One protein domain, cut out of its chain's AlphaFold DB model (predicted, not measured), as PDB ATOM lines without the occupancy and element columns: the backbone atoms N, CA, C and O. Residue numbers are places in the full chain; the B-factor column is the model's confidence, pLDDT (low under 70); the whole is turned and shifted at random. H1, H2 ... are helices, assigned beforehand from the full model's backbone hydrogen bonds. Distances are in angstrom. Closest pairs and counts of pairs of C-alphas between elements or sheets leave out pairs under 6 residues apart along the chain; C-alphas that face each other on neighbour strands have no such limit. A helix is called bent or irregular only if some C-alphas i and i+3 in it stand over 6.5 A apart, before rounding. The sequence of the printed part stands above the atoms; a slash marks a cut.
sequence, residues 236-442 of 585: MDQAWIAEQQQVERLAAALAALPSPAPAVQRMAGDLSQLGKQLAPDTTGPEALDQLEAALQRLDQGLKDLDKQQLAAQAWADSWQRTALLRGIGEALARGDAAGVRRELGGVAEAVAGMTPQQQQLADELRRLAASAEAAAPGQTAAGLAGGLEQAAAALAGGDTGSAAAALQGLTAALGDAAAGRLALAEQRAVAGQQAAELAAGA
ATOM      1  N   MET A 236     -11.124 -24.717 -11.747       66.75
ATOM      2  CA  MET A 236     -10.682 -24.285 -10.421       66.75
ATOM      3  C   MET A 236     -11.437 -25.032  -9.316       66.75
ATOM      4  O   MET A 236     -10.791 -25.572  -8.428       66.75
ATOM      5  N   ASP A 237     -12.760 -25.183  -9.429       68.56
ATOM      6  CA  ASP A 237     -13.573 -25.955  -8.478       68.56
ATOM      7  C   ASP A 237     -13.101 -27.419  -8.391       68.56
ATOM      8  O   ASP A 237     -13.007 -27.991  -7.310       68.56
ATOM      9  N   GLN A 238     -12.777 -28.044  -9.530       69.88
ATOM     10  CA  GLN A 238     -12.276 -29.423  -9.567       69.88
ATOM     11  C   GLN A 238     -10.878 -29.566  -8.963       69.88
ATOM     12  O   GLN A 238     -10.638 -30.531  -8.237       69.88
ATOM     13  N   ALA A 239      -9.969 -28.632  -9.257       69.31
ATOM     14  CA  ALA A 239      -8.642 -28.607  -8.648       69.31
ATOM     15  C   ALA A 239      -8.747 -28.435  -7.123       69.31
ATOM     16  O   ALA A 239      -8.119 -29.176  -6.373       69.31
ATOM     17  N   TRP A 240      -9.644 -27.558  -6.677       67.31
ATOM     18  CA  TRP A 240      -9.902 -27.300  -5.264       67.31
ATOM     19  C   TRP A 240     -10.479 -28.512  -4.520       67.31
ATOM     20  O   TRP A 240     -10.019 -28.867  -3.437       67.31
ATOM     21  N   ILE A 241     -11.456 -29.208  -5.118       71.12
ATOM     22  CA  ILE A 241     -12.005 -30.454  -4.553       71.12
ATOM     23  C   ILE A 241     -10.906 -31.520  -4.424       71.12
ATOM     24  O   ILE A 241     -10.893 -32.276  -3.452       71.12
ATOM     25  N   ALA A 242      -9.985 -31.597  -5.389       72.50
ATOM     26  CA  ALA A 242      -8.880 -32.546  -5.333       72.50
ATOM     27  C   ALA A 242      -7.905 -32.231  -4.182       72.50
ATOM     28  O   ALA A 242      -7.493 -33.156  -3.482       72.50
ATOM     29  N   GLU A 243      -7.592 -30.955  -3.945       71.94
ATOM     30  CA  GLU A 243      -6.757 -30.508  -2.817       71.94
ATOM     31  C   GLU A 243      -7.424 -30.783  -1.462       71.94
ATOM     32  O   GLU A 243      -6.793 -31.344  -0.564       71.94
ATOM     33  N   GLN A 244      -8.727 -30.510  -1.323       75.25
ATOM     34  CA  GLN A 244      -9.464 -30.860  -0.102       75.25
ATOM     35  C   GLN A 244      -9.406 -32.360   0.206       75.25
ATOM     36  O   GLN A 244      -9.145 -32.759   1.343       75.25
ATOM     37  N   GLN A 245      -9.612 -33.206  -0.807       79.56
ATOM     38  CA  GLN A 245      -9.548 -34.657  -0.636       79.56
ATOM     39  C   GLN A 245      -8.157 -35.134  -0.209       79.56
ATOM     40  O   GLN A 245      -8.053 -36.138   0.495       79.56
ATOM     41  N   GLN A 246      -7.085 -34.450  -0.620       80.88
ATOM     42  CA  GLN A 246      -5.735 -34.761  -0.149       80.88
ATOM     43  C   GLN A 246      -5.591 -34.457   1.345       80.88
ATOM     44  O   GLN A 246      -5.156 -35.332   2.093       80.88
ATOM     45  N   VAL A 247      -6.030 -33.278   1.799       84.62
ATOM     46  CA  VAL A 247      -5.986 -32.898   3.222       84.62
ATOM     47  C   VAL A 247      -6.799 -33.868   4.086       84.62
ATOM     48  O   VAL A 247      -6.308 -34.340   5.112       84.62
ATOM     49  N   GLU A 248      -8.012 -34.236   3.657       85.06
ATOM     50  CA  GLU A 248      -8.845 -35.203   4.382       85.06
ATOM     51  C   GLU A 248      -8.221 -36.602   4.437       85.06
ATOM     52  O   GLU A 248      -8.299 -37.270   5.470       85.06
ATOM     53  N   ARG A 249      -7.568 -37.054   3.357       86.56
ATOM     54  CA  ARG A 249      -6.857 -38.342   3.340       86.56
ATOM     55  C   ARG A 249      -5.691 -38.363   4.317       86.56
ATOM     56  O   ARG A 249      -5.524 -39.365   5.009       86.56
ATOM     57  N   LEU A 250      -4.920 -37.279   4.400       86.31
ATOM     58  CA  LEU A 250      -3.826 -37.148   5.364       86.31
ATOM     59  C   LEU A 250      -4.370 -37.174   6.802       86.31
ATOM     60  O   LEU A 250      -3.955 -37.999   7.617       86.31
ATOM     61  N   ALA A 251      -5.406 -36.376   7.089       87.38
ATOM     62  CA  ALA A 251      -6.103 -36.409   8.378       87.38
ATOM     63  C   ALA A 251      -6.580 -37.825   8.753       87.38
ATOM     64  O   ALA A 251      -6.339 -38.291   9.868       87.38
ATOM     65  N   ALA A 252      -7.223 -38.531   7.818       87.69
ATOM     66  CA  ALA A 252      -7.707 -39.891   8.034       87.69
ATOM     67  C   ALA A 252      -6.563 -40.889   8.263       87.69
ATOM     68  O   ALA A 252      -6.677 -41.767   9.117       87.69
ATOM     69  N   ALA A 253      -5.451 -40.748   7.541       86.56
ATOM     70  CA  ALA A 253      -4.292 -41.616   7.689       86.56
ATOM     71  C   ALA A 253      -3.595 -41.436   9.052       86.56
ATOM     72  O   ALA A 253      -3.162 -42.425   9.636       86.56
ATOM     73  N   LEU A 254      -3.550 -40.216   9.605       84.94
ATOM     74  CA  LEU A 254      -3.085 -39.987  10.983       84.94
ATOM     75  C   LEU A 254      -4.058 -40.548  12.022       84.94
ATOM     76  O   LEU A 254      -3.631 -41.136  13.013       84.94
ATOM     77  N   ALA A 255      -5.364 -40.390  11.795       86.62
ATOM     78  CA  ALA A 255      -6.393 -40.898  12.698       86.62
ATOM     79  C   ALA A 255      -6.465 -42.437  12.724       86.62
ATOM     80  O   ALA A 255      -6.867 -43.014  13.732       86.62
ATOM     81  N   ALA A 256      -6.072 -43.100  11.634       88.50
ATOM     82  CA  ALA A 256      -6.059 -44.557  11.515       88.50
ATOM     83  C   ALA A 256      -4.868 -45.232  12.223       88.50
ATOM     84  O   ALA A 256      -4.828 -46.463  12.293       88.50
ATOM     85  N   LEU A 257      -3.902 -44.464  12.742       83.12
ATOM     86  CA  LEU A 257      -2.769 -45.021  13.477       83.12
ATOM     87  C   LEU A 257      -3.252 -45.725  14.759       83.12
ATOM     88  O   LEU A 257      -4.090 -45.181  15.481       83.12
ATOM     89  N   PRO A 258      -2.732 -46.923  15.081       75.50
ATOM     90  CA  PRO A 258      -3.110 -47.635  16.297       75.50
ATOM     91  C   PRO A 258      -2.637 -46.866  17.537       75.50
ATOM     92  O   PRO A 258      -1.469 -46.484  17.630       75.50
ATOM     93  N   SER A 259      -3.545 -46.653  18.496       76.06
ATOM     94  CA  SER A 259      -3.297 -45.916  19.750       76.06
ATOM     95  C   SER A 259      -2.548 -44.586  19.532       76.06
ATOM     96  O   SER A 259      -1.413 -44.427  19.995       76.06
ATOM     97  N   PRO A 260      -3.146 -43.622  18.806       76.69
ATOM     98  CA  PRO A 260      -2.451 -42.412  18.389       76.69
ATOM     99  C   PRO A 260      -2.130 -41.531  19.598       76.69
ATOM    100  O   PRO A 260      -3.011 -41.253  20.419       76.69
ATOM    101  N   ALA A 261      -0.883 -41.062  19.693       79.62
ATOM    102  CA  ALA A 261      -0.477 -40.110  20.719       79.62
ATOM    103  C   ALA A 261      -1.353 -38.838  20.668       79.62
ATOM    104  O   ALA A 261      -1.810 -38.435  19.593       79.62
ATOM    105  N   PRO A 262      -1.565 -38.138  21.796       82.69
ATOM    106  CA  PRO A 262      -2.413 -36.944  21.834       82.69
ATOM    107  C   PRO A 262      -1.926 -35.810  20.913       82.69
ATOM    108  O   PRO A 262      -2.721 -34.977  20.490       82.69
ATOM    109  N   ALA A 263      -0.634 -35.761  20.568       84.50
ATOM    110  CA  ALA A 263      -0.124 -34.855  19.535       84.50
ATOM    111  C   ALA A 263      -0.641 -35.229  18.132       84.50
ATOM    112  O   ALA A 263      -1.146 -34.368  17.422       84.50
ATOM    113  N   VAL A 264      -0.611 -36.516  17.774       84.19
ATOM    114  CA  VAL A 264      -1.102 -37.037  16.485       84.19
ATOM    115  C   VAL A 264      -2.610 -36.829  16.338       84.19
ATOM    116  O   VAL A 264      -3.076 -36.427  15.275       84.19
ATOM    117  N   GLN A 265      -3.381 -37.034  17.411       85.94
ATOM    118  CA  GLN A 265      -4.828 -36.781  17.399       85.94
ATOM    119  C   GLN A 265      -5.155 -35.303  17.153       85.94
ATOM    120  O   GLN A 265      -6.056 -34.998  16.372       85.94
ATOM    121  N   ARG A 266      -4.402 -34.386  17.781       86.00
ATOM    122  CA  ARG A 266      -4.530 -32.941  17.538       86.00
ATOM    123  C   ARG A 266      -4.220 -32.601  16.081       86.00
ATOM    124  O   ARG A 266      -5.038 -31.961  15.438       86.00
ATOM    125  N   MET A 267      -3.119 -33.120  15.537       87.06
ATOM    126  CA  MET A 267      -2.736 -32.925  14.131       87.06
ATOM    127  C   MET A 267      -3.812 -33.426  13.154       87.06
ATOM    128  O   MET A 267      -4.172 -32.720  12.216       87.06
ATOM    129  N   ALA A 268      -4.367 -34.620  13.388       88.06
ATOM    130  CA  ALA A 268      -5.454 -35.166  12.575       88.06
ATOM    131  C   ALA A 268      -6.729 -34.305  12.657       88.06
ATOM    132  O   ALA A 268      -7.394 -34.077  11.644       88.06
ATOM    133  N   GLY A 269      -7.056 -33.802  13.853       87.88
ATOM    134  CA  GLY A 269      -8.170 -32.882  14.077       87.88
ATOM    135  C   GLY A 269      -7.985 -31.549  13.352       87.88
ATOM    136  O   GLY A 269      -8.889 -31.124  12.634       87.88
ATOM    137  N   ASP A 270      -6.805 -30.942  13.476       87.00
ATOM    138  CA  ASP A 270      -6.446 -29.681  12.821       87.00
ATOM    139  C   ASP A 270      -6.511 -29.808  11.293       87.00
ATOM    140  O   ASP A 270      -7.070 -28.940  10.625       87.00
ATOM    141  N   LEU A 271      -6.015 -30.916  10.729       86.69
ATOM    142  CA  LEU A 271      -6.106 -31.193   9.292       86.69
ATOM    143  C   LEU A 271      -7.543 -31.450   8.829       86.69
ATOM    144  O   LEU A 271      -7.954 -30.952   7.785       86.69
ATOM    145  N   SER A 272      -8.348 -32.178   9.609       87.38
ATOM    146  CA  SER A 272      -9.768 -32.365   9.289       87.38
ATOM    147  C   SER A 272     -10.531 -31.039   9.332       87.38
ATOM    148  O   SER A 272     -11.408 -30.790   8.504       87.38
ATOM    149  N   GLN A 273     -10.200 -30.171  10.289       87.38
ATOM    150  CA  GLN A 273     -10.773 -28.838  10.381       87.38
ATOM    151  C   GLN A 273     -10.333 -27.963   9.207       87.38
ATOM    152  O   GLN A 273     -11.182 -27.287   8.634       87.38
ATOM    153  N   LEU A 274      -9.064 -28.028   8.805       85.12
ATOM    154  CA  LEU A 274      -8.550 -27.346   7.619       85.12
ATOM    155  C   LEU A 274      -9.316 -27.773   6.360       85.12
ATOM    156  O   LEU A 274      -9.814 -26.918   5.636       85.12
ATOM    157  N   GLY A 275      -9.502 -29.080   6.143       82.69
ATOM    158  CA  GLY A 275     -10.289 -29.598   5.018       82.69
ATOM    159  C   GLY A 275     -11.716 -29.037   4.976       82.69
ATOM    160  O   GLY A 275     -12.217 -28.697   3.910       82.69
ATOM    161  N   LYS A 276     -12.350 -28.843   6.142       82.06
ATOM    162  CA  LYS A 276     -13.680 -28.212   6.252       82.06
ATOM    163  C   LYS A 276     -13.652 -26.694   6.052       82.06
ATOM    164  O   LYS A 276     -14.619 -26.138   5.540       82.06
ATOM    165  N   GLN A 277     -12.594 -26.028   6.515       76.62
ATOM    166  CA  GLN A 277     -12.444 -24.570   6.475       76.62
ATOM    167  C   GLN A 277     -12.023 -24.047   5.107       76.62
ATOM    168  O   GLN A 277     -12.395 -22.926   4.776       76.62
ATOM    169  N   LEU A 278     -11.374 -24.871   4.282       69.44
ATOM    170  CA  LEU A 278     -11.109 -24.600   2.866       69.44
ATOM    171  C   LEU A 278     -12.401 -24.593   2.015       69.44
ATOM    172  O   LEU A 278     -12.397 -25.045   0.877       69.44
ATOM    173  N   ALA A 279     -13.536 -24.128   2.541       63.22
ATOM    174  CA  ALA A 279     -14.814 -24.037   1.839       63.22
ATOM    175  C   ALA A 279     -14.673 -23.264   0.504       63.22
ATOM    176  O   ALA A 279     -13.775 -22.428   0.384       63.22
ATOM    177  N   PRO A 280     -15.550 -23.500  -0.493       60.00
ATOM    178  CA  PRO A 280     -15.410 -22.953  -1.852       60.00
ATOM    179  C   PRO A 280     -15.350 -21.419  -1.945       60.00
ATOM    180  O   PRO A 280     -14.904 -20.893  -2.960       60.00
ATOM    181  N   ASP A 281     -15.757 -20.700  -0.897       59.34
ATOM    182  CA  ASP A 281     -15.711 -19.236  -0.841       59.34
ATOM    183  C   ASP A 281     -14.387 -18.679  -0.273       59.34
ATOM    184  O   ASP A 281     -14.230 -17.463  -0.165       59.34
ATOM    185  N   THR A 282     -13.428 -19.539   0.099       58.28
ATOM    186  CA  THR A 282     -12.145 -19.110   0.685       58.28
ATOM    187  C   THR A 282     -11.266 -18.485  -0.390       58.28
ATOM    188  O   THR A 282     -10.958 -19.108  -1.408       58.28
ATOM    189  N   THR A 283     -10.841 -17.242  -0.179       57.38
ATOM    190  CA  THR A 283      -9.966 -16.566  -1.138       57.38
ATOM    191  C   THR A 283      -8.547 -17.140  -1.081       57.38
ATOM    192  O   THR A 283      -8.068 -17.534  -0.019       57.38
ATOM    193  N   GLY A 284      -7.849 -17.174  -2.225       64.50
ATOM    194  CA  GLY A 284      -6.469 -17.676  -2.336       64.50
ATOM    195  C   GLY A 284      -5.513 -17.255  -1.202       64.50
ATOM    196  O   GLY A 284      -4.862 -18.136  -0.647       64.50
ATOM    197  N   PRO A 285      -5.437 -15.969  -0.795       63.66
ATOM    198  CA  PRO A 285      -4.571 -15.565   0.317       63.66
ATOM    199  C   PRO A 285      -5.001 -16.142   1.676       63.66
ATOM    200  O   PRO A 285      -4.152 -16.614   2.423       63.66
ATOM    201  N   GLU A 286      -6.301 -16.181   1.985       67.31
ATOM    202  CA  GLU A 286      -6.800 -16.739   3.252       67.31
ATOM    203  C   GLU A 286      -6.570 -18.252   3.348       67.31
ATOM    204  O   GLU A 286      -6.280 -18.772   4.425       67.31
ATOM    205  N   ALA A 287      -6.672 -18.970   2.228       67.44
ATOM    206  CA  ALA A 287      -6.417 -20.405   2.182       67.44
ATOM    207  C   ALA A 287      -4.935 -20.741   2.403       67.44
ATOM    208  O   ALA A 287      -4.619 -21.699   3.110       67.44
ATOM    209  N   LEU A 288      -4.032 -19.932   1.843       68.88
ATOM    210  CA  LEU A 288      -2.593 -20.073   2.060       68.88
ATOM    211  C   LEU A 288      -2.211 -19.779   3.514       68.88
ATOM    212  O   LEU A 288      -1.468 -20.559   4.103       68.88
ATOM    213  N   ASP A 289      -2.779 -18.732   4.120       76.94
ATOM    214  CA  ASP A 289      -2.558 -18.419   5.538       76.94
ATOM    215  C   ASP A 289      -3.053 -19.566   6.449       76.94
ATOM    216  O   ASP A 289      -2.386 -19.948   7.415       76.94
ATOM    217  N   GLN A 290      -4.208 -20.167   6.134       78.56
ATOM    218  CA  GLN A 290      -4.736 -21.323   6.872       78.56
ATOM    219  C   GLN A 290      -3.846 -22.564   6.730       78.56
ATOM    220  O   GLN A 290      -3.620 -23.277   7.713       78.56
ATOM    221  N   LEU A 291      -3.323 -22.810   5.528       78.88
ATOM    222  CA  LEU A 291      -2.414 -23.915   5.244       78.88
ATOM    223  C   LEU A 291      -1.064 -23.734   5.949       78.88
ATOM    224  O   LEU A 291      -0.562 -24.680   6.556       78.88
ATOM    225  N   GLU A 292      -0.511 -22.521   5.951       82.12
ATOM    226  CA  GLU A 292       0.704 -22.190   6.697       82.12
ATOM    227  C   GLU A 292       0.497 -22.389   8.203       82.12
ATOM    228  O   GLU A 292       1.298 -23.057   8.862       82.12
ATOM    229  N   ALA A 293      -0.623 -21.909   8.751       84.44
ATOM    230  CA  ALA A 293      -0.964 -22.135  10.151       84.44
ATOM    231  C   ALA A 293      -1.112 -23.633  10.474       84.44
ATOM    232  O   ALA A 293      -0.729 -24.079  11.558       84.44
ATOM    233  N   ALA A 294      -1.652 -24.437   9.555       84.44
ATOM    234  CA  ALA A 294      -1.725 -25.885   9.721       84.44
ATOM    235  C   ALA A 294      -0.338 -26.548   9.688       84.44
ATOM    236  O   ALA A 294      -0.054 -27.382  10.546       84.44
ATOM    237  N   LEU A 295       0.551 -26.140   8.776       84.81
ATOM    238  CA  LEU A 295       1.940 -26.611   8.732       84.81
ATOM    239  C   LEU A 295       2.702 -26.266  10.021       84.81
ATOM    240  O   LEU A 295       3.425 -27.112  10.546       84.81
ATOM    241  N   GLN A 296       2.494 -25.075  10.586       87.69
ATOM    242  CA  GLN A 296       3.076 -24.693  11.877       87.69
ATOM    243  C   GLN A 296       2.552 -25.560  13.030       87.69
ATOM    244  O   GLN A 296       3.330 -25.998  13.878       87.69
ATOM    245  N   ARG A 297       1.245 -25.857  13.061       86.56
ATOM    246  CA  ARG A 297       0.661 -26.770  14.063       86.56
ATOM    247  C   ARG A 297       1.194 -28.194  13.916       86.56
ATOM    248  O   ARG A 297       1.487 -28.835  14.925       86.56
ATOM    249  N   LEU A 298       1.376 -28.670  12.682       87.19
ATOM    250  CA  LEU A 298       2.012 -29.957  12.406       87.19
ATOM    251  C   LEU A 298       3.455 -29.984  12.926       87.19
ATOM    252  O   LEU A 298       3.813 -30.907  13.651       87.19
ATOM    253  N   ASP A 299       4.262 -28.966  12.623       88.31
ATOM    254  CA  ASP A 299       5.642 -28.848  13.112       88.31
ATOM    255  C   ASP A 299       5.711 -28.805  14.650       88.31
ATOM    256  O   ASP A 299       6.527 -29.492  15.268       88.31
ATOM    257  N   GLN A 300       4.796 -28.076  15.292       89.75
ATOM    258  CA  GLN A 300       4.655 -28.070  16.748       89.75
ATOM    259  C   GLN A 300       4.341 -29.477  17.291       89.75
ATOM    260  O   GLN A 300       4.959 -29.914  18.261       89.75
ATOM    261  N   GLY A 301       3.419 -30.207  16.654       89.50
ATOM    262  CA  GLY A 301       3.076 -31.583  17.019       89.50
ATOM    263  C   GLY A 301       4.249 -32.553  16.853       89.50
ATOM    264  O   GLY A 301       4.481 -33.400  17.714       89.50
ATOM    265  N   LEU A 302       5.051 -32.382  15.800       89.94
ATOM    266  CA  LEU A 302       6.278 -33.147  15.579       89.94
ATOM    267  C   LEU A 302       7.332 -32.865  16.660       89.94
ATOM    268  O   LEU A 302       7.934 -33.803  17.181       89.94
ATOM    269  N   LYS A 303       7.502 -31.600  17.063       90.88
ATOM    270  CA  LYS A 303       8.370 -31.212  18.188       90.88
ATOM    271  C   LYS A 303       7.891 -31.791  19.520       90.88
ATOM    272  O   LYS A 303       8.717 -32.178  20.344       90.88
ATOM    273  N   ASP A 304       6.580 -31.853  19.750       89.06
ATOM    274  CA  ASP A 304       6.004 -32.482  20.946       89.06
ATOM    275  C   ASP A 304       6.319 -33.989  20.983       89.06
ATOM    276  O   ASP A 304       6.716 -34.507  22.029       89.06
ATOM    277  N   LEU A 305       6.207 -34.680  19.843       87.69
ATOM    278  CA  LEU A 305       6.587 -36.091  19.713       87.69
ATOM    279  C   LEU A 305       8.091 -36.303  19.946       87.69
ATOM    280  O   LEU A 305       8.467 -37.215  20.683       87.69
ATOM    281  N   ASP A 306       8.951 -35.436  19.397       90.06
ATOM    282  CA  ASP A 306      10.403 -35.494  19.627       90.06
ATOM    283  C   ASP A 306      10.753 -35.319  21.108       90.06
ATOM    284  O   ASP A 306      11.563 -36.069  21.653       90.06
ATOM    285  N   LYS A 307      10.110 -34.367  21.796       88.75
ATOM    286  CA  LYS A 307      10.295 -34.163  23.241       88.75
ATOM    287  C   LYS A 307       9.895 -35.399  24.043       88.75
ATOM    288  O   LYS A 307      10.627 -35.780  24.951       88.75
ATOM    289  N   GLN A 308       8.769 -36.030  23.709       86.38
ATOM    290  CA  GLN A 308       8.327 -37.267  24.366       86.38
ATOM    291  C   GLN A 308       9.318 -38.412  24.126       86.38
ATOM    292  O   GLN A 308       9.676 -39.130  25.059       86.38
ATOM    293  N   GLN A 309       9.823 -38.551  22.900       87.75
ATOM    294  CA  GLN A 309      10.810 -39.569  22.559       87.75
ATOM    295  C   GLN A 309      12.141 -39.356  23.298       87.75
ATOM    296  O   GLN A 309      12.710 -40.318  23.817       87.75
ATOM    297  N   LEU A 310      12.613 -38.109  23.389       89.12
ATOM    298  CA  LEU A 310      13.812 -37.734  24.145       89.12
ATOM    299  C   LEU A 310      13.642 -37.979  25.645       89.12
ATOM    300  O   LEU A 310      14.542 -38.522  26.282       89.12
ATOM    301  N   ALA A 311      12.491 -37.623  26.217       89.06
ATOM    302  CA  ALA A 311      12.216 -37.851  27.631       89.06
ATOM    303  C   ALA A 311      12.162 -39.352  27.966       89.06
ATOM    304  O   ALA A 311      12.742 -39.787  28.961       89.06
ATOM    305  N   ALA A 312      11.568 -40.166  27.088       87.31
ATOM    306  CA  ALA A 312      11.551 -41.618  27.237       87.31
ATOM    307  C   ALA A 312      12.953 -42.251  27.100       87.31
ATOM    308  O   ALA A 312      13.264 -43.212  27.807       87.31
ATOM    309  N   GLN A 313      13.820 -41.710  26.234       89.50
ATOM    310  CA  GLN A 313      15.233 -42.115  26.139       89.50
ATOM    311  C   GLN A 313      16.015 -41.738  27.400       89.50
ATOM    312  O   GLN A 313      16.655 -42.598  27.998       89.50
ATOM    313  N   ALA A 314      15.900 -40.491  27.858       91.25
ATOM    314  CA  ALA A 314      16.566 -40.022  29.070       91.25
ATOM    315  C   ALA A 314      16.133 -40.822  30.309       91.25
ATOM    316  O   ALA A 314      16.947 -41.100  31.195       91.25
ATOM    317  N   TRP A 315      14.863 -41.234  30.364       91.25
ATOM    318  CA  TRP A 315      14.388 -42.143  31.396       91.25
ATOM    319  C   TRP A 315      15.037 -43.518  31.263       91.25
ATOM    320  O   TRP A 315      15.592 -43.987  32.249       91.25
ATOM    321  N   ALA A 316      15.090 -44.127  30.072       91.06
ATOM    322  CA  ALA A 316      15.790 -45.400  29.856       91.06
ATOM    323  C   ALA A 316      17.279 -45.352  30.257       91.06
ATOM    324  O   ALA A 316      17.765 -46.261  30.932       91.06
ATOM    325  N   ASP A 317      17.980 -44.263  29.944       92.00
ATOM    326  CA  ASP A 317      19.372 -44.046  30.356       92.00
ATOM    327  C   ASP A 317      19.506 -43.902  31.878       92.00
ATOM    328  O   ASP A 317      20.504 -44.307  32.481       92.00
ATOM    329  N   SER A 318      18.482 -43.363  32.543       91.50
ATOM    330  CA  SER A 318      18.483 -43.205  33.996       91.50
ATOM    331  C   SER A 318      18.485 -44.543  34.748       91.50
ATOM    332  O   SER A 318      19.090 -44.608  35.822       91.50
ATOM    333  N   TRP A 319      17.935 -45.611  34.153       91.31
ATOM    334  CA  TRP A 319      18.019 -46.988  34.663       91.31
ATOM    335  C   TRP A 319      19.441 -47.559  34.584       91.31
ATOM    336  O   TRP A 319      19.819 -48.404  35.388       91.31
ATOM    337  N   GLN A 320      20.272 -47.079  33.655       92.69
ATOM    338  CA  GLN A 320      21.626 -47.607  33.435       92.69
ATOM    339  C   GLN A 320      22.667 -47.109  34.448       92.69
ATOM    340  O   GLN A 320      23.794 -47.624  34.484       92.69
ATOM    341  N   ARG A 321      22.295 -46.127  35.284       91.12
ATOM    342  CA  ARG A 321      23.152 -45.587  36.353       91.12
ATOM    343  C   ARG A 321      23.475 -46.635  37.413       91.12
ATOM    344  O   ARG A 321      24.590 -46.655  37.928       91.12
ATOM    345  N   THR A 322      22.540 -47.543  37.671       90.19
ATOM    346  CA  THR A 322      22.713 -48.646  38.615       90.19
ATOM    347  C   THR A 322      23.078 -49.907  37.847       90.19
ATOM    348  O   THR A 322      22.347 -50.329  36.956       90.19
ATOM    349  N   ALA A 323      24.199 -50.544  38.201       89.25
ATOM    350  CA  ALA A 323      24.702 -51.715  37.476       89.25
ATOM    351  C   ALA A 323      23.670 -52.855  37.379       89.25
ATOM    352  O   ALA A 323      23.553 -53.474  36.327       89.25
ATOM    353  N   LEU A 324      22.885 -53.070  38.443       89.75
ATOM    354  CA  LEU A 324      21.819 -54.076  38.505       89.75
ATOM    355  C   LEU A 324      20.664 -53.784  37.525       89.75
ATOM    356  O   LEU A 324      20.056 -54.702  36.994       89.75
ATOM    357  N   LEU A 325      20.367 -52.507  37.274       92.50
ATOM    358  CA  LEU A 325      19.229 -52.060  36.462       92.50
ATOM    359  C   LEU A 325      19.607 -51.786  34.998       92.50
ATOM    360  O   LEU A 325      18.736 -51.524  34.165       92.50
ATOM    361  N   ARG A 326      20.898 -51.877  34.656       94.38
ATOM    362  CA  ARG A 326      21.414 -51.562  33.319       94.38
ATOM    363  C   ARG A 326      20.777 -52.399  32.216       94.38
ATOM    364  O   ARG A 326      20.417 -51.834  31.190       94.38
ATOM    365  N   GLY A 327      20.571 -53.696  32.448       93.56
ATOM    366  CA  GLY A 327      19.903 -54.576  31.486       93.56
ATOM    367  C   GLY A 327      18.483 -54.108  31.150       93.56
ATOM    368  O   GLY A 327      18.113 -54.039  29.977       93.56
ATOM    369  N   ILE A 328      17.720 -53.679  32.164       93.38
ATOM    370  CA  ILE A 328      16.373 -53.113  31.985       93.38
ATOM    371  C   ILE A 328      16.453 -51.819  31.171       93.38
ATOM    372  O   ILE A 328      15.714 -51.664  30.201       93.38
ATOM    373  N   GLY A 329      17.375 -50.918  31.525       91.94
ATOM    374  CA  GLY A 329      17.583 -49.656  30.814       91.94
ATOM    375  C   GLY A 329      17.965 -49.842  29.346       91.94
ATOM    376  O   GLY A 329      17.436 -49.147  28.486       91.94
ATOM    377  N   GLU A 330      18.833 -50.802  29.024       93.69
ATOM    378  CA  GLU A 330      19.196 -51.123  27.638       93.69
ATOM    379  C   GLU A 330      18.046 -51.763  26.854       93.69
ATOM    380  O   GLU A 330      17.822 -51.430  25.689       93.69
ATOM    381  N   ALA A 331      17.306 -52.688  27.470       93.44
ATOM    382  CA  ALA A 331      16.148 -53.304  26.832       93.44
ATOM    383  C   ALA A 331      15.053 -52.261  26.559       93.44
ATOM    384  O   ALA A 331      14.503 -52.209  25.458       93.44
ATOM    385  N   LEU A 332      14.817 -51.357  27.511       91.44
ATOM    386  CA  LEU A 332      13.918 -50.219  27.360       91.44
ATOM    387  C   LEU A 332      14.430 -49.227  26.304       91.44
ATOM    388  O   LEU A 332      13.637 -48.737  25.499       91.44
ATOM    389  N   ALA A 333      15.748 -48.979  26.243       90.38
ATOM    390  CA  ALA A 333      16.399 -48.153  25.223       90.38
ATOM    391  C   ALA A 333      16.175 -48.711  23.803       90.38
ATOM    392  O   ALA A 333      15.933 -47.935  22.873       90.38
ATOM    393  N   ARG A 334      16.173 -50.041  23.657       91.00
ATOM    394  CA  ARG A 334      15.926 -50.765  22.398       91.00
ATOM    395  C   ARG A 334      14.440 -51.002  22.078       91.00
ATOM    396  O   ARG A 334      14.144 -51.456  20.980       91.00
ATOM    397  N   GLY A 335      13.519 -50.716  23.002       87.94
ATOM    398  CA  GLY A 335      12.099 -51.068  22.846       87.94
ATOM    399  C   GLY A 335      11.829 -52.581  22.918       87.94
ATOM    400  O   GLY A 335      10.795 -53.051  22.452       87.94
ATOM    401  N   ASP A 336      12.753 -53.360  23.491       91.38
ATOM    402  CA  ASP A 336      12.652 -54.817  23.599       91.38
ATOM    403  C   ASP A 336      11.841 -55.220  24.839       91.38
ATOM    404  O   ASP A 336      12.384 -55.480  25.916       91.38
ATOM    405  N   ALA A 337      10.519 -55.307  24.681       88.88
ATOM    406  CA  ALA A 337       9.613 -55.712  25.758       88.88
ATOM    407  C   ALA A 337       9.913 -57.123  26.308       88.88
ATOM    408  O   ALA A 337       9.666 -57.394  27.484       88.88
ATOM    409  N   ALA A 338      10.442 -58.041  25.488       91.38
ATOM    410  CA  ALA A 338      10.815 -59.380  25.945       91.38
ATOM    411  C   ALA A 338      12.116 -59.354  26.758       91.38
ATOM    412  O   ALA A 338      12.206 -60.026  27.788       91.38
ATOM    413  N   GLY A 339      13.088 -58.548  26.328       92.44
ATOM    414  CA  GLY A 339      14.309 -58.248  27.071       92.44
ATOM    415  C   GLY A 339      14.012 -57.623  28.429       92.44
ATOM    416  O   GLY A 339      14.499 -58.125  29.435       92.44
ATOM    417  N   VAL A 340      13.129 -56.620  28.486       92.62
ATOM    418  CA  VAL A 340      12.707 -55.974  29.742       92.62
ATOM    419  C   VAL A 340      12.178 -56.999  30.745       92.62
ATOM    420  O   VAL A 340      12.596 -56.997  31.898       92.62
ATOM    421  N   ARG A 341      11.304 -57.918  30.312       92.50
ATOM    422  CA  ARG A 341      10.762 -58.972  31.187       92.50
ATOM    423  C   ARG A 341      11.843 -59.916  31.712       92.50
ATOM    424  O   ARG A 341      11.793 -60.302  32.876       92.50
ATOM    425  N   ARG A 342      12.808 -60.284  30.864       93.69
ATOM    426  CA  ARG A 342      13.909 -61.189  31.226       93.69
ATOM    427  C   ARG A 342      14.847 -60.547  32.246       93.69
ATOM    428  O   ARG A 342      15.109 -61.141  33.286       93.69
ATOM    429  N   GLU A 343      15.306 -59.333  31.956       95.00
ATOM    430  CA  GLU A 343      16.226 -58.586  32.819       95.00
ATOM    431  C   GLU A 343      15.577 -58.276  34.168       95.00
ATOM    432  O   GLU A 343      16.193 -58.445  35.215       95.00
ATOM    433  N   LEU A 344      14.294 -57.911  34.164       92.50
ATOM    434  CA  LEU A 344      13.574 -57.615  35.393       92.50
ATOM    435  C   LEU A 344      13.321 -58.859  36.264       92.50
ATOM    436  O   LEU A 344      13.374 -58.760  37.489       92.50
ATOM    437  N   GLY A 345      13.132 -60.036  35.656       90.81
ATOM    438  CA  GLY A 345      13.126 -61.311  36.379       90.81
ATOM    439  C   GLY A 345      14.463 -61.596  37.073       90.81
ATOM    440  O   GLY A 345      14.478 -61.917  38.260       90.81
ATOM    441  N   GLY A 346      15.583 -61.377  36.375       91.25
ATOM    442  CA  GLY A 346      16.924 -61.522  36.952       91.25
ATOM    443  C   GLY A 346      17.200 -60.537  38.095       91.25
ATOM    444  O   GLY A 346      17.799 -60.903  39.105       91.25
ATOM    445  N   VAL A 347      16.704 -59.301  37.984       90.69
ATOM    446  CA  VAL A 347      16.780 -58.302  39.063       90.69
ATOM    447  C   VAL A 347      15.961 -58.734  40.281       90.69
ATOM    448  O   VAL A 347      16.455 -58.627  41.403       90.69
ATOM    449  N   ALA A 348      14.745 -59.252  40.088       89.94
ATOM    450  CA  ALA A 348      13.908 -59.737  41.186       89.94
ATOM    451  C   ALA A 348      14.563 -60.913  41.942       89.94
ATOM    452  O   ALA A 348      14.527 -60.944  43.172       89.94
ATOM    453  N   GLU A 349      15.219 -61.838  41.232       88.69
ATOM    454  CA  GLU A 349      15.980 -62.940  41.842       88.69
ATOM    455  C   GLU A 349      17.211 -62.446  42.615       88.69
ATOM    456  O   GLU A 349      17.450 -62.878  43.745       88.69
ATOM    457  N   ALA A 350      17.973 -61.502  42.054       87.94
ATOM    458  CA  ALA A 350      19.140 -60.925  42.725       87.94
ATOM    459  C   ALA A 350      18.758 -60.156  44.005       87.94
ATOM    460  O   ALA A 350      19.460 -60.234  45.016       87.94
ATOM    461  N   VAL A 351      17.619 -59.455  43.985       85.50
ATOM    462  CA  VAL A 351      17.064 -58.737  45.142       85.50
ATOM    463  C   VAL A 351      16.683 -59.687  46.279       85.50
ATOM    464  O   VAL A 351      16.904 -59.352  47.441       85.50
ATOM    465  N   ALA A 352      16.189 -60.891  45.974       82.12
ATOM    466  CA  ALA A 352      15.848 -61.887  46.991       82.12
ATOM    467  C   ALA A 352      17.068 -62.353  47.819       82.12
ATOM    468  O   ALA A 352      16.897 -62.790  48.957       82.12
ATOM    469  N   GLY A 353      18.289 -62.231  47.276       76.94
ATOM    470  CA  GLY A 353      19.540 -62.661  47.917       76.94
ATOM    471  C   GLY A 353      20.452 -61.548  48.462       76.94
ATOM    472  O   GLY A 353      21.467 -61.864  49.082       76.94
ATOM    473  N   MET A 354      20.138 -60.262  48.249       72.62
ATOM    474  CA  MET A 354      20.996 -59.121  48.631       72.62
ATOM    475  C   MET A 354      20.540 -58.438  49.930       72.62
ATOM    476  O   MET A 354      19.371 -58.087  50.065       72.62
ATOM    477  N   THR A 355      21.474 -58.159  50.853       66.81
ATOM    478  CA  THR A 355      21.198 -57.475  52.139       66.81
ATOM    479  C   THR A 355      21.908 -56.121  52.361       66.81
ATOM    480  O   THR A 355      21.229 -55.203  52.812       66.81
ATOM    481  N   PRO A 356      23.199 -55.884  52.030       69.38
ATOM    482  CA  PRO A 356      23.871 -54.633  52.420       69.38
ATOM    483  C   PRO A 356      23.655 -53.422  51.487       69.38
ATOM    484  O   PRO A 356      24.020 -52.315  51.868       69.38
ATOM    485  N   GLN A 357      23.067 -53.578  50.290       78.62
ATOM    486  CA  GLN A 357      22.820 -52.459  49.352       78.62
ATOM    487  C   GLN A 357      21.328 -52.134  49.109       78.62
ATOM    488  O   GLN A 357      20.994 -51.435  48.152       78.62
ATOM    489  N   GLN A 358      20.417 -52.606  49.969       82.69
ATOM    490  CA  GLN A 358      18.966 -52.434  49.775       82.69
ATOM    491  C   GLN A 358      18.515 -50.965  49.770       82.69
ATOM    492  O   GLN A 358      17.710 -50.580  48.926       82.69
ATOM    493  N   GLN A 359      19.064 -50.128  50.658       85.62
ATOM    494  CA  GLN A 359      18.686 -48.710  50.756       85.62
ATOM    495  C   GLN A 359      19.069 -47.909  49.507       85.62
ATOM    496  O   GLN A 359      18.261 -47.133  49.011       85.62
ATOM    497  N   GLN A 360      20.251 -48.160  48.935       88.31
ATOM    498  CA  GLN A 360      20.680 -47.494  47.700       88.31
ATOM    499  C   GLN A 360      19.779 -47.862  46.515       88.31
ATOM    500  O   GLN A 360      19.423 -47.001  45.718       88.31
ATOM    501  N   LEU A 361      19.375 -49.132  46.412       89.31
ATOM    502  CA  LEU A 361      18.448 -49.565  45.368       89.31
ATOM    503  C   LEU A 361      17.050 -48.964  45.571       89.31
ATOM    504  O   LEU A 361      16.441 -48.524  44.601       89.31
ATOM    505  N   ALA A 362      16.560 -48.909  46.813       92.00
ATOM    506  CA  ALA A 362      15.278 -48.291  47.139       92.00
ATOM    507  C   ALA A 362      15.233 -46.811  46.723       92.00
ATOM    508  O   ALA A 362      14.274 -46.384  46.080       92.00
ATOM    509  N   ASP A 363      16.280 -46.044  47.032       92.81
ATOM    510  CA  ASP A 363      16.356 -44.625  46.668       92.81
ATOM    511  C   ASP A 363      16.411 -44.423  45.145       92.81
ATOM    512  O   ASP A 363      15.742 -43.533  44.608       92.81
ATOM    513  N   GLU A 364      17.132 -45.284  44.421       93.25
ATOM    514  CA  GLU A 364      17.153 -45.251  42.956       93.25
ATOM    515  C   GLU A 364      15.788 -45.599  42.346       93.25
ATOM    516  O   GLU A 364      15.350 -44.934  41.406       93.25
ATOM    517  N   LEU A 365      15.062 -46.578  42.897       93.50
ATOM    518  CA  LEU A 365      13.713 -46.913  42.431       93.50
ATOM    519  C   LEU A 365      12.717 -45.769  42.669       93.50
ATOM    520  O   LEU A 365      11.934 -45.476  41.768       93.50
ATOM    521  N   ARG A 366      12.784 -45.062  43.808       94.81
ATOM    522  CA  ARG A 366      11.962 -43.853  44.039       94.81
ATOM    523  C   ARG A 366      12.277 -42.747  43.043       94.81
ATOM    524  O   ARG A 366      11.381 -42.089  42.520       94.81
ATOM    525  N   ARG A 367      13.559 -42.543  42.739       93.94
ATOM    526  CA  ARG A 367      13.990 -41.561  41.736       93.94
ATOM    527  C   ARG A 367      13.475 -41.919  40.335       93.94
ATOM    528  O   ARG A 367      13.057 -41.034  39.584       93.94
ATOM    529  N   LEU A 368      13.491 -43.202  39.978       93.44
ATOM    530  CA  LEU A 368      12.925 -43.701  38.721       93.44
ATOM    531  C   LEU A 368      11.395 -43.567  38.692       93.44
ATOM    532  O   LEU A 368      10.851 -43.186  37.655       93.44
ATOM    533  N   ALA A 369      10.721 -43.801  39.823       92.38
ATOM    534  CA  ALA A 369       9.280 -43.604  39.982       92.38
ATOM    535  C   ALA A 369       8.888 -42.137  39.753       92.38
ATOM    536  O   ALA A 369       7.999 -41.852  38.954       92.38
ATOM    537  N   ALA A 370       9.618 -41.203  40.369       90.50
ATOM    538  CA  ALA A 370       9.380 -39.765  40.243       90.50
ATOM    539  C   ALA A 370       9.583 -39.223  38.814       90.50
ATOM    540  O   ALA A 370       9.079 -38.155  38.484       90.50
ATOM    541  N   SER A 371      10.321 -39.941  37.962       87.88
ATOM    542  CA  SER A 371      10.577 -39.559  36.565       87.88
ATOM    543  C   SER A 371       9.783 -40.378  35.539       87.88
ATOM    544  O   SER A 371       9.919 -40.138  34.340       87.88
ATOM    545  N   ALA A 372       8.914 -41.294  35.982       85.94
ATOM    546  CA  ALA A 372       8.119 -42.151  35.100       85.94
ATOM    547  C   ALA A 372       7.095 -41.367  34.253       85.94
ATOM    548  O   ALA A 372       6.864 -41.718  33.096       85.94
ATOM    549  N   GLU A 373       6.532 -40.274  34.781       80.50
ATOM    550  CA  GLU A 373       5.586 -39.406  34.051       80.50
ATOM    551  C   GLU A 373       6.212 -38.708  32.841       80.50
ATOM    552  O   GLU A 373       5.532 -38.452  31.851       80.50
ATOM    553  N   ALA A 374       7.517 -38.425  32.888       72.50
ATOM    554  CA  ALA A 374       8.213 -37.822  31.758       72.50
ATOM    555  C   ALA A 374       8.391 -38.818  30.597       72.50
ATOM    556  O   ALA A 374       8.566 -38.407  29.453       72.50
ATOM    557  N   ALA A 375       8.352 -40.121  30.883       71.44
ATOM    558  CA  ALA A 375       8.696 -41.177  29.941       71.44
ATOM    559  C   ALA A 375       7.489 -41.863  29.294       71.44
ATOM    560  O   ALA A 375       7.604 -42.378  28.182       71.44
ATOM    561  N   ALA A 376       6.348 -41.891  29.984       70.12
ATOM    562  CA  ALA A 376       5.125 -42.512  29.500       70.12
ATOM    563  C   ALA A 376       3.908 -41.622  29.804       70.12
ATOM    564  O   ALA A 376       3.809 -41.062  30.892       70.12
ATOM    565  N   PRO A 377       2.945 -41.485  28.882       68.50
ATOM    566  CA  PRO A 377       1.732 -40.730  29.161       68.50
ATOM    567  C   PRO A 377       0.693 -41.557  29.940       68.50
ATOM    568  O   PRO A 377       0.500 -42.751  29.706       68.50
ATOM    569  N   GLY A 378      -0.049 -40.884  30.821       73.56
ATOM    570  CA  GLY A 378      -1.310 -41.375  31.382       73.56
ATOM    571  C   GLY A 378      -1.179 -42.569  32.335       73.56
ATOM    572  O   GLY A 378      -0.385 -42.560  33.273       73.56
ATOM    573  N   GLN A 379      -2.012 -43.590  32.123       76.12
ATOM    574  CA  GLN A 379      -2.158 -44.721  33.049       76.12
ATOM    575  C   GLN A 379      -0.894 -45.586  33.145       76.12
ATOM    576  O   GLN A 379      -0.616 -46.136  34.210       76.12
ATOM    577  N   THR A 380      -0.099 -45.666  32.075       80.88
ATOM    578  CA  THR A 380       1.159 -46.423  32.071       80.88
ATOM    579  C   THR A 380       2.179 -45.800  33.024       80.88
ATOM    580  O   THR A 380       2.797 -46.524  33.798       80.88
ATOM    581  N   ALA A 381       2.306 -44.466  33.053       83.94
ATOM    582  CA  ALA A 381       3.178 -43.785  34.014       83.94
ATOM    583  C   ALA A 381       2.702 -43.942  35.458       83.94
ATOM    584  O   ALA A 381       3.521 -44.215  36.330       83.94
ATOM    585  N   ALA A 382       1.395 -43.836  35.710       85.69
ATOM    586  CA  ALA A 382       0.846 -44.038  37.051       85.69
ATOM    587  C   ALA A 382       1.095 -45.470  37.565       85.69
ATOM    588  O   ALA A 382       1.495 -45.655  38.714       85.69
ATOM    589  N   GLY A 383       0.919 -46.480  36.702       87.31
ATOM    590  CA  GLY A 383       1.221 -47.877  37.025       87.31
ATOM    591  C   GLY A 383       2.712 -48.124  37.274       87.31
ATOM    592  O   GLY A 383       3.070 -48.812  38.229       87.31
ATOM    593  N   LEU A 384       3.585 -47.515  36.464       89.62
ATOM    594  CA  LEU A 384       5.040 -47.576  36.637       89.62
ATOM    595  C   LEU A 384       5.492 -46.915  37.939       89.62
ATOM    596  O   LEU A 384       6.200 -47.540  38.722       89.62
ATOM    597  N   ALA A 385       5.067 -45.675  38.191       91.69
ATOM    598  CA  ALA A 385       5.420 -44.939  39.400       91.69
ATOM    599  C   ALA A 385       4.937 -45.676  40.656       91.69
ATOM    600  O   ALA A 385       5.711 -45.873  41.588       91.69
ATOM    601  N   GLY A 386       3.689 -46.159  40.654       91.00
ATOM    602  CA  GLY A 386       3.122 -46.909  41.775       91.00
ATOM    603  C   GLY A 386       3.851 -48.224  42.056       91.00
ATOM    604  O   GLY A 386       4.174 -48.509  43.209       91.00
ATOM    605  N   GLY A 387       4.155 -49.014  41.021       91.50
ATOM    606  CA  GLY A 387       4.885 -50.272  41.193       91.50
ATOM    607  C   GLY A 387       6.341 -50.061  41.626       91.50
ATOM    608  O   GLY A 387       6.851 -50.818  42.453       91.50
ATOM    609  N   LEU A 388       7.001 -49.007  41.130       94.12
ATOM    610  CA  LEU A 388       8.365 -48.654  41.534       94.12
ATOM    611  C   LEU A 388       8.423 -48.164  42.982       94.12
ATOM    612  O   LEU A 388       9.320 -48.568  43.720       94.12
ATOM    613  N   GLU A 389       7.443 -47.368  43.415       94.81
ATOM    614  CA  GLU A 389       7.346 -46.906  44.801       94.81
ATOM    615  C   GLU A 389       7.052 -48.068  45.764       94.81
ATOM    616  O   GLU A 389       7.646 -48.145  46.840       94.81
ATOM    617  N   GLN A 390       6.200 -49.024  45.371       94.06
ATOM    618  CA  GLN A 390       5.941 -50.237  46.159       94.06
ATOM    619  C   GLN A 390       7.193 -51.107  46.311       94.06
ATOM    620  O   GLN A 390       7.500 -51.552  47.420       94.06
ATOM    621  N   ALA A 391       7.953 -51.306  45.230       93.50
ATOM    622  CA  ALA A 391       9.220 -52.031  45.284       93.50
ATOM    623  C   ALA A 391      10.253 -51.304  46.164       93.50
ATOM    624  O   ALA A 391      10.924 -51.933  46.986       93.50
ATOM    625  N   ALA A 392      10.344 -49.975  46.049       94.25
ATOM    626  CA  ALA A 392      11.235 -49.158  46.865       94.25
ATOM    627  C   ALA A 392      10.877 -49.197  48.360       94.25
ATOM    628  O   ALA A 392      11.762 -49.320  49.208       94.25
ATOM    629  N   ALA A 393       9.587 -49.121  48.699       94.38
ATOM    630  CA  ALA A 393       9.115 -49.187  50.079       94.38
ATOM    631  C   ALA A 393       9.403 -50.553  50.722       94.38
ATOM    632  O   ALA A 393       9.873 -50.600  51.859       94.38
ATOM    633  N   ALA A 394       9.189 -51.651  49.988       92.88
ATOM    634  CA  ALA A 394       9.501 -53.000  50.458       92.88
ATOM    635  C   ALA A 394      11.010 -53.195  50.706       92.88
ATOM    636  O   ALA A 394      11.401 -53.719  51.750       92.88
ATOM    637  N   LEU A 395      11.865 -52.681  49.810       90.81
ATOM    638  CA  LEU A 395      13.323 -52.691  49.986       90.81
ATOM    639  C   LEU A 395      13.781 -51.847  51.179       90.81
ATOM    640  O   LEU A 395      14.651 -52.276  51.932       90.81
ATOM    641  N   ALA A 396      13.191 -50.667  51.382       90.62
ATOM    642  CA  ALA A 396      13.506 -49.816  52.529       90.62
ATOM    643  C   ALA A 396      13.081 -50.453  53.867       90.62
ATOM    644  O   ALA A 396      13.724 -50.215  54.888       90.62
ATOM    645  N   GLY A 397      12.016 -51.263  53.855       88.69
ATOM    646  CA  GLY A 397      11.528 -52.027  55.004       88.69
ATOM    647  C   GLY A 397      12.255 -53.353  55.259       88.69
ATOM    648  O   GLY A 397      11.966 -54.006  56.259       88.69
ATOM    649  N   GLY A 398      13.185 -53.756  54.385       86.00
ATOM    650  CA  GLY A 398      13.919 -55.023  54.485       86.00
ATOM    651  C   GLY A 398      13.143 -56.265  54.030       86.00
ATOM    652  O   GLY A 398      13.616 -57.382  54.238       86.00
ATOM    653  N   ASP A 399      11.974 -56.101  53.405       89.44
ATOM    654  CA  ASP A 399      11.162 -57.202  52.882       89.44
ATOM    655  C   ASP A 399      11.489 -57.470  51.403       89.44
ATOM    656  O   ASP A 399      10.855 -56.954  50.477       89.44
ATOM    657  N   THR A 400      12.515 -58.296  51.177       85.81
ATOM    658  CA  THR A 400      12.978 -58.657  49.827       85.81
ATOM    659  C   THR A 400      11.971 -59.506  49.052       85.81
ATOM    660  O   THR A 400      11.967 -59.461  47.821       85.81
ATOM    661  N   GLY A 401      11.092 -60.242  49.742       87.44
ATOM    662  CA  GLY A 401      10.042 -61.047  49.118       87.44
ATOM    663  C   GLY A 401       8.968 -60.167  48.484       87.44
ATOM    664  O   GLY A 401       8.653 -60.318  47.301       87.44
ATOM    665  N   SER A 402       8.470 -59.188  49.242       89.75
ATOM    666  CA  SER A 402       7.515 -58.196  48.736       89.75
ATOM    667  C   SER A 402       8.131 -57.299  47.659       89.75
ATOM    668  O   SER A 402       7.459 -56.961  46.684       89.75
ATOM    669  N   ALA A 403       9.423 -56.966  47.772       89.25
ATOM    670  CA  ALA A 403      10.138 -56.217  46.742       89.25
ATOM    671  C   ALA A 403      10.236 -56.988  45.415       89.25
ATOM    672  O   ALA A 403       9.951 -56.430  44.355       89.25
ATOM    673  N   ALA A 404      10.595 -58.275  45.462       88.81
ATOM    674  CA  ALA A 404      10.669 -59.120  44.272       88.81
ATOM    675  C   ALA A 404       9.295 -59.291  43.601       88.81
ATOM    676  O   ALA A 404       9.198 -59.224  42.374       88.81
ATOM    677  N   ALA A 405       8.223 -59.440  44.387       90.31
ATOM    678  CA  ALA A 405       6.856 -59.519  43.871       90.31
ATOM    679  C   ALA A 405       6.396 -58.199  43.220       90.31
ATOM    680  O   ALA A 405       5.814 -58.215  42.134       90.31
ATOM    681  N   ALA A 406       6.701 -57.054  43.841       91.62
ATOM    682  CA  ALA A 406       6.399 -55.736  43.281       91.62
ATOM    683  C   ALA A 406       7.152 -55.487  41.963       91.62
ATOM    684  O   ALA A 406       6.561 -55.009  40.992       91.62
ATOM    685  N   LEU A 407       8.426 -55.889  41.889       90.12
ATOM    686  CA  LEU A 407       9.197 -55.865  40.646       90.12
ATOM    687  C   LEU A 407       8.543 -56.751  39.579       90.12
ATOM    688  O   LEU A 407       8.301 -56.280  38.473       90.12
ATOM    689  N   GLN A 408       8.167 -57.993  39.897       89.06
ATOM    690  CA  GLN A 408       7.471 -58.871  38.945       89.06
ATOM    691  C   GLN A 408       6.155 -58.264  38.428       89.06
ATOM    692  O   GLN A 408       5.854 -58.393  37.241       89.06
ATOM    693  N   GLY A 409       5.414 -57.535  39.269       89.06
ATOM    694  CA  GLY A 409       4.211 -56.795  38.870       89.06
ATOM    695  C   GLY A 409       4.461 -55.679  37.843       89.06
ATOM    696  O   GLY A 409       3.576 -55.373  37.045       89.06
ATOM    697  N   LEU A 410       5.674 -55.117  37.789       90.50
ATOM    698  CA  LEU A 410       6.060 -54.078  36.822       90.50
ATOM    699  C   LEU A 410       6.355 -54.616  35.413       90.50
ATOM    700  O   LEU A 410       6.450 -53.825  34.474       90.50
ATOM    701  N   THR A 411       6.494 -55.935  35.235       88.75
ATOM    702  CA  THR A 411       6.869 -56.548  33.943       88.75
ATOM    703  C   THR A 411       5.955 -56.141  32.785       88.75
ATOM    704  O   THR A 411       6.447 -55.868  31.689       88.75
ATOM    705  N   ALA A 412       4.641 -56.088  33.016       87.12
ATOM    706  CA  ALA A 412       3.668 -55.671  32.010       87.12
ATOM    707  C   ALA A 412       3.808 -54.175  31.688       87.12
ATOM    708  O   ALA A 412       4.014 -53.819  30.533       87.12
ATOM    709  N   ALA A 413       3.817 -53.315  32.711       88.75
ATOM    710  CA  ALA A 413       3.878 -51.864  32.539       88.75
ATOM    711  C   ALA A 413       5.182 -51.388  31.866       88.75
ATOM    712  O   ALA A 413       5.151 -50.510  31.004       88.75
ATOM    713  N   LEU A 414       6.330 -51.985  32.210       89.38
ATOM    714  CA  LEU A 414       7.609 -51.691  31.549       89.38
ATOM    715  C   LEU A 414       7.673 -52.265  30.126       89.38
ATOM    716  O   LEU A 414       8.271 -51.650  29.244       89.38
ATOM    717  N   GLY A 415       7.048 -53.422  29.888       88.38
ATOM    718  CA  GLY A 415       6.896 -53.985  28.547       88.38
ATOM    719  C   GLY A 415       6.054 -53.089  27.634       88.38
ATOM    720  O   GLY A 415       6.456 -52.824  26.501       88.38
ATOM    721  N   ASP A 416       4.942 -52.564  28.149       86.56
ATOM    722  CA  ASP A 416       4.069 -51.623  27.442       86.56
ATOM    723  C   ASP A 416       4.771 -50.283  27.192       86.56
ATOM    724  O   ASP A 416       4.643 -49.716  26.110       86.56
ATOM    725  N   ALA A 417       5.582 -49.799  28.140       87.44
ATOM    726  CA  ALA A 417       6.401 -48.603  27.943       87.44
ATOM    727  C   ALA A 417       7.465 -48.792  26.845       87.44
ATOM    728  O   ALA A 417       7.675 -47.900  26.019       87.44
ATOM    729  N   ALA A 418       8.107 -49.964  26.789       88.38
ATOM    730  CA  ALA A 418       9.068 -50.304  25.740       88.38
ATOM    731  C   ALA A 418       8.403 -50.396  24.355       88.38
ATOM    732  O   ALA A 418       8.905 -49.811  23.394       88.38
ATOM    733  N   ALA A 419       7.250 -51.068  24.261       85.38
ATOM    734  CA  ALA A 419       6.471 -51.159  23.025       85.38
ATOM    735  C   ALA A 419       5.926 -49.788  22.584       85.38
ATOM    736  O   ALA A 419       6.006 -49.429  21.408       85.38
ATOM    737  N   GLY A 420       5.443 -48.987  23.538       84.00
ATOM    738  CA  GLY A 420       4.931 -47.639  23.308       84.00
ATOM    739  C   GLY A 420       5.978 -46.690  22.726       84.00
ATOM    740  O   GLY A 420       5.650 -45.883  21.862       84.00
ATOM    741  N   ARG A 421       7.256 -46.823  23.106       85.31
ATOM    742  CA  ARG A 421       8.350 -46.046  22.495       85.31
ATOM    743  C   ARG A 421       8.543 -46.340  21.009       85.31
ATOM    744  O   ARG A 421       8.822 -45.420  20.244       85.31
ATOM    745  N   LEU A 422       8.434 -47.606  20.611       84.75
ATOM    746  CA  LEU A 422       8.608 -48.022  19.218       84.75
ATOM    747  C   LEU A 422       7.426 -47.535  18.369       84.75
ATOM    748  O   LEU A 422       7.631 -46.955  17.306       84.75
ATOM    749  N   ALA A 423       6.211 -47.640  18.917       86.31
ATOM    750  CA  ALA A 423       5.012 -47.054  18.323       86.31
ATOM    751  C   ALA A 423       5.112 -45.522  18.196       86.31
ATOM    752  O   ALA A 423       4.750 -44.971  17.162       86.31
ATOM    753  N   LEU A 424       5.650 -44.819  19.200       85.88
ATOM    754  CA  LEU A 424       5.837 -43.364  19.147       85.88
ATOM    755  C   LEU A 424       6.816 -42.951  18.034       85.88
ATOM    756  O   LEU A 424       6.563 -41.979  17.323       85.88
ATOM    757  N   ALA A 425       7.907 -43.702  17.848       86.75
ATOM    758  CA  ALA A 425       8.870 -43.458  16.775       86.75
ATOM    759  C   ALA A 425       8.258 -43.696  15.379       86.75
ATOM    760  O   ALA A 425       8.499 -42.917  14.456       86.75
ATOM    761  N   GLU A 426       7.427 -44.730  15.229       88.56
ATOM    762  CA  GLU A 426       6.674 -44.983  13.994       88.56
ATOM    763  C   GLU A 426       5.662 -43.863  13.717       88.56
ATOM    764  O   GLU A 426       5.633 -43.307  12.618       88.56
ATOM    765  N   GLN A 427       4.900 -43.448  14.734       88.44
ATOM    766  CA  GLN A 427       3.968 -42.323  14.636       88.44
ATOM    767  C   GLN A 427       4.686 -41.026  14.233       88.44
ATOM    768  O   GLN A 427       4.190 -40.292  13.378       88.44
ATOM    769  N   ARG A 428       5.878 -40.759  14.783       89.88
ATOM    770  CA  ARG A 428       6.722 -39.611  14.414       89.88
ATOM    771  C   ARG A 428       7.162 -39.657  12.952       89.88
ATOM    772  O   ARG A 428       7.169 -38.610  12.296       89.88
ATOM    773  N   ALA A 429       7.527 -40.836  12.451       89.62
ATOM    774  CA  ALA A 429       7.944 -41.031  11.066       89.62
ATOM    775  C   ALA A 429       6.776 -40.820  10.091       89.62
ATOM    776  O   ALA A 429       6.910 -40.045   9.144       89.62
ATOM    777  N   VAL A 430       5.620 -41.435  10.360       88.75
ATOM    778  CA  VAL A 430       4.410 -41.278   9.534       88.75
ATOM    779  C   VAL A 430       3.939 -39.826   9.533       88.75
ATOM    780  O   VAL A 430       3.705 -39.251   8.471       88.75
ATOM    781  N   ALA A 431       3.860 -39.194  10.705       87.38
ATOM    782  CA  ALA A 431       3.446 -37.799  10.809       87.38
ATOM    783  C   ALA A 431       4.426 -36.841  10.113       87.38
ATOM    784  O   ALA A 431       4.001 -35.866   9.495       87.38
ATOM    785  N   GLY A 432       5.729 -37.143  10.143       88.00
ATOM    786  CA  GLY A 432       6.744 -36.389   9.406       88.00
ATOM    787  C   GLY A 432       6.601 -36.513   7.887       88.00
ATOM    788  O   GLY A 432       6.696 -35.508   7.185       88.00
ATOM    789  N   GLN A 433       6.326 -37.718   7.379       87.75
ATOM    790  CA  GLN A 433       6.091 -37.941   5.948       87.75
ATOM    791  C   GLN A 433       4.860 -37.182   5.450       87.75
ATOM    792  O   GLN A 433       4.926 -36.519   4.420       87.75
ATOM    793  N   GLN A 434       3.768 -37.212   6.211       84.12
ATOM    794  CA  GLN A 434       2.546 -36.505   5.836       84.12
ATOM    795  C   GLN A 434       2.686 -34.985   5.883       84.12
ATOM    796  O   GLN A 434       2.167 -34.293   5.009       84.12
ATOM    797  N   ALA A 435       3.423 -34.455   6.863       84.06
ATOM    798  CA  ALA A 435       3.738 -33.031   6.904       84.06
ATOM    799  C   ALA A 435       4.571 -32.600   5.682       84.06
ATOM    800  O   ALA A 435       4.318 -31.544   5.105       84.06
ATOM    801  N   ALA A 436       5.527 -33.432   5.251       84.25
ATOM    802  CA  ALA A 436       6.325 -33.170   4.055       84.25
ATOM    803  C   ALA A 436       5.497 -33.251   2.760       84.25
ATOM    804  O   ALA A 436       5.678 -32.421   1.871       84.25
ATOM    805  N   GLU A 437       4.577 -34.213   2.655       83.19
ATOM    806  CA  GLU A 437       3.674 -34.351   1.506       83.19
ATOM    807  C   GLU A 437       2.741 -33.141   1.374       83.19
ATOM    808  O   GLU A 437       2.611 -32.579   0.284       83.19
ATOM    809  N   LEU A 438       2.176 -32.671   2.491       80.94
ATOM    810  CA  LEU A 438       1.347 -31.467   2.514       80.94
ATOM    811  C   LEU A 438       2.145 -30.217   2.114       80.94
ATOM    812  O   LEU A 438       1.673 -29.417   1.310       80.94
ATOM    813  N   ALA A 439       3.374 -30.065   2.621       78.56
ATOM    814  CA  ALA A 439       4.244 -28.943   2.265       78.56
ATOM    815  C   ALA A 439       4.645 -28.954   0.777       78.56
ATOM    816  O   ALA A 439       4.698 -27.901   0.138       78.56
ATOM    817  N   ALA A 440       4.893 -30.139   0.209       75.62
ATOM    818  CA  ALA A 440       5.215 -30.299  -1.207       75.62
ATOM    819  C   ALA A 440       4.017 -29.979  -2.115       75.62
ATOM    820  O   ALA A 440       4.189 -29.294  -3.123       75.62
ATOM    821  N   GLY A 441       2.812 -30.431  -1.748       68.19
ATOM    822  CA  GLY A 441       1.573 -30.119  -2.473       68.19
ATOM    823  C   GLY A 441       1.220 -28.630  -2.441       68.19
ATOM    824  O   GLY A 441       0.728 -28.094  -3.427       68.19
ATOM    825  N   ALA A 442       1.558 -27.947  -1.347       65.31
ATOM    826  CA  ALA A 442       1.318 -26.520  -1.153       65.31
ATOM    827  C   ALA A 442       2.263 -25.592  -1.942       65.31
ATOM    828  O   ALA A 442       2.097 -24.375  -1.906       65.31
TER     829      ALA A 442
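AT A GLANCE: This is residues 236 to 442 of the 585 residues of an uncharacterized protein of Paenibacillus sp. MEC069 (UniProt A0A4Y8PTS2). The domain is a long rod of helices laid side by side along its axis, in two halves. In one half the hairpin of H1 and H2 packs with the first part of H3 and the last part of H9b; in the other H4, H5, H6, H8 and H9a lie together, and H3 and H9b reach in from the first half. The 207 printed residues hold nine named helices, H1 to H9 in order, and no named strand; the class is all helix, loose, with a radius of gyration of the C-alphas of 22.6 A and spans of 77 by 24 by 22 A.

IN THESE COORDINATES: H1, residues 236 to 255, begins at C-alpha 236 (-10.682, -24.285, -10.421) and is 28.8 A long. H2, residues 262 to 277, is 22.1 A long, and H3, residues 284 to 319, is 53.2 A. H4, residues 323 to 334, is irregular: C-alphas 324 and 327 are 7.3 A apart. H5 holds residues 337 to 353, 25.3 A, H6 residues 358 to 370, H7 residues 372 to 375, and H8 residues 379 to 396, 25.5 A. H9, residues 400 to 441, was assigned as one helix by its hydrogen bonds but is bent, with C-alphas 409 and 412 7.0 A apart: arm H9a is residues 400 to 409, and arm H9b, residues 412 to 441, runs 43.0 A to C-alpha 441 (1.573, -30.119, -2.473).

HOW THE PARTS SIT: H1, H2, H3, H4, H5, H8, H9a and H9b form a bundle, helices set side by side. H3, with residues 295 to 312 alone, touches H9b, closest at the C-alphas of Leu 305 and Arg 428, 6.4 A, opposite ways at a shallow tilt of 26 degrees. H1 and H2 are a hairpin, closest at the C-alphas of Ala 251 and Ala 268, 4.4 A. H2 touches H3 at the C-alphas of Ala 263 and Gly 301, 5.2 A. H4 and H5 are a hairpin, closest at the C-alphas of Ile 328 and Val 340, 5.2 A. H9a touches H5 at the C-alphas of Ala 348 and Ala 404, 4.5 A, and H8 at those of Ala 391 and Ala 403, 4.5 A. H6 touches H8 at the C-alphas of Ala 369 and Ala 385, 4.1 A. H7 touches H3 at the C-alphas of Ala 312 and Ala 375, 4.0 A. H1 and H3 are apart. Every O i to N i+4 pair is within hydrogen-bond range in H1, H2, H3, H6, H8 and H9a, against 6 of 8 in H4, 12 of 13 in H5 and 25 of 26 in H9b; H7 is too short for one.

THE WHOLE: The C-alphas farthest apart, Met 236 and Pro 356, are 77.9 A apart. The printed part has no cut and no long link. Its mean pLDDT is 84.8; residues 236 to 240, 278 to 288, 355 to 356, 377 and 441 to 442 are under 70.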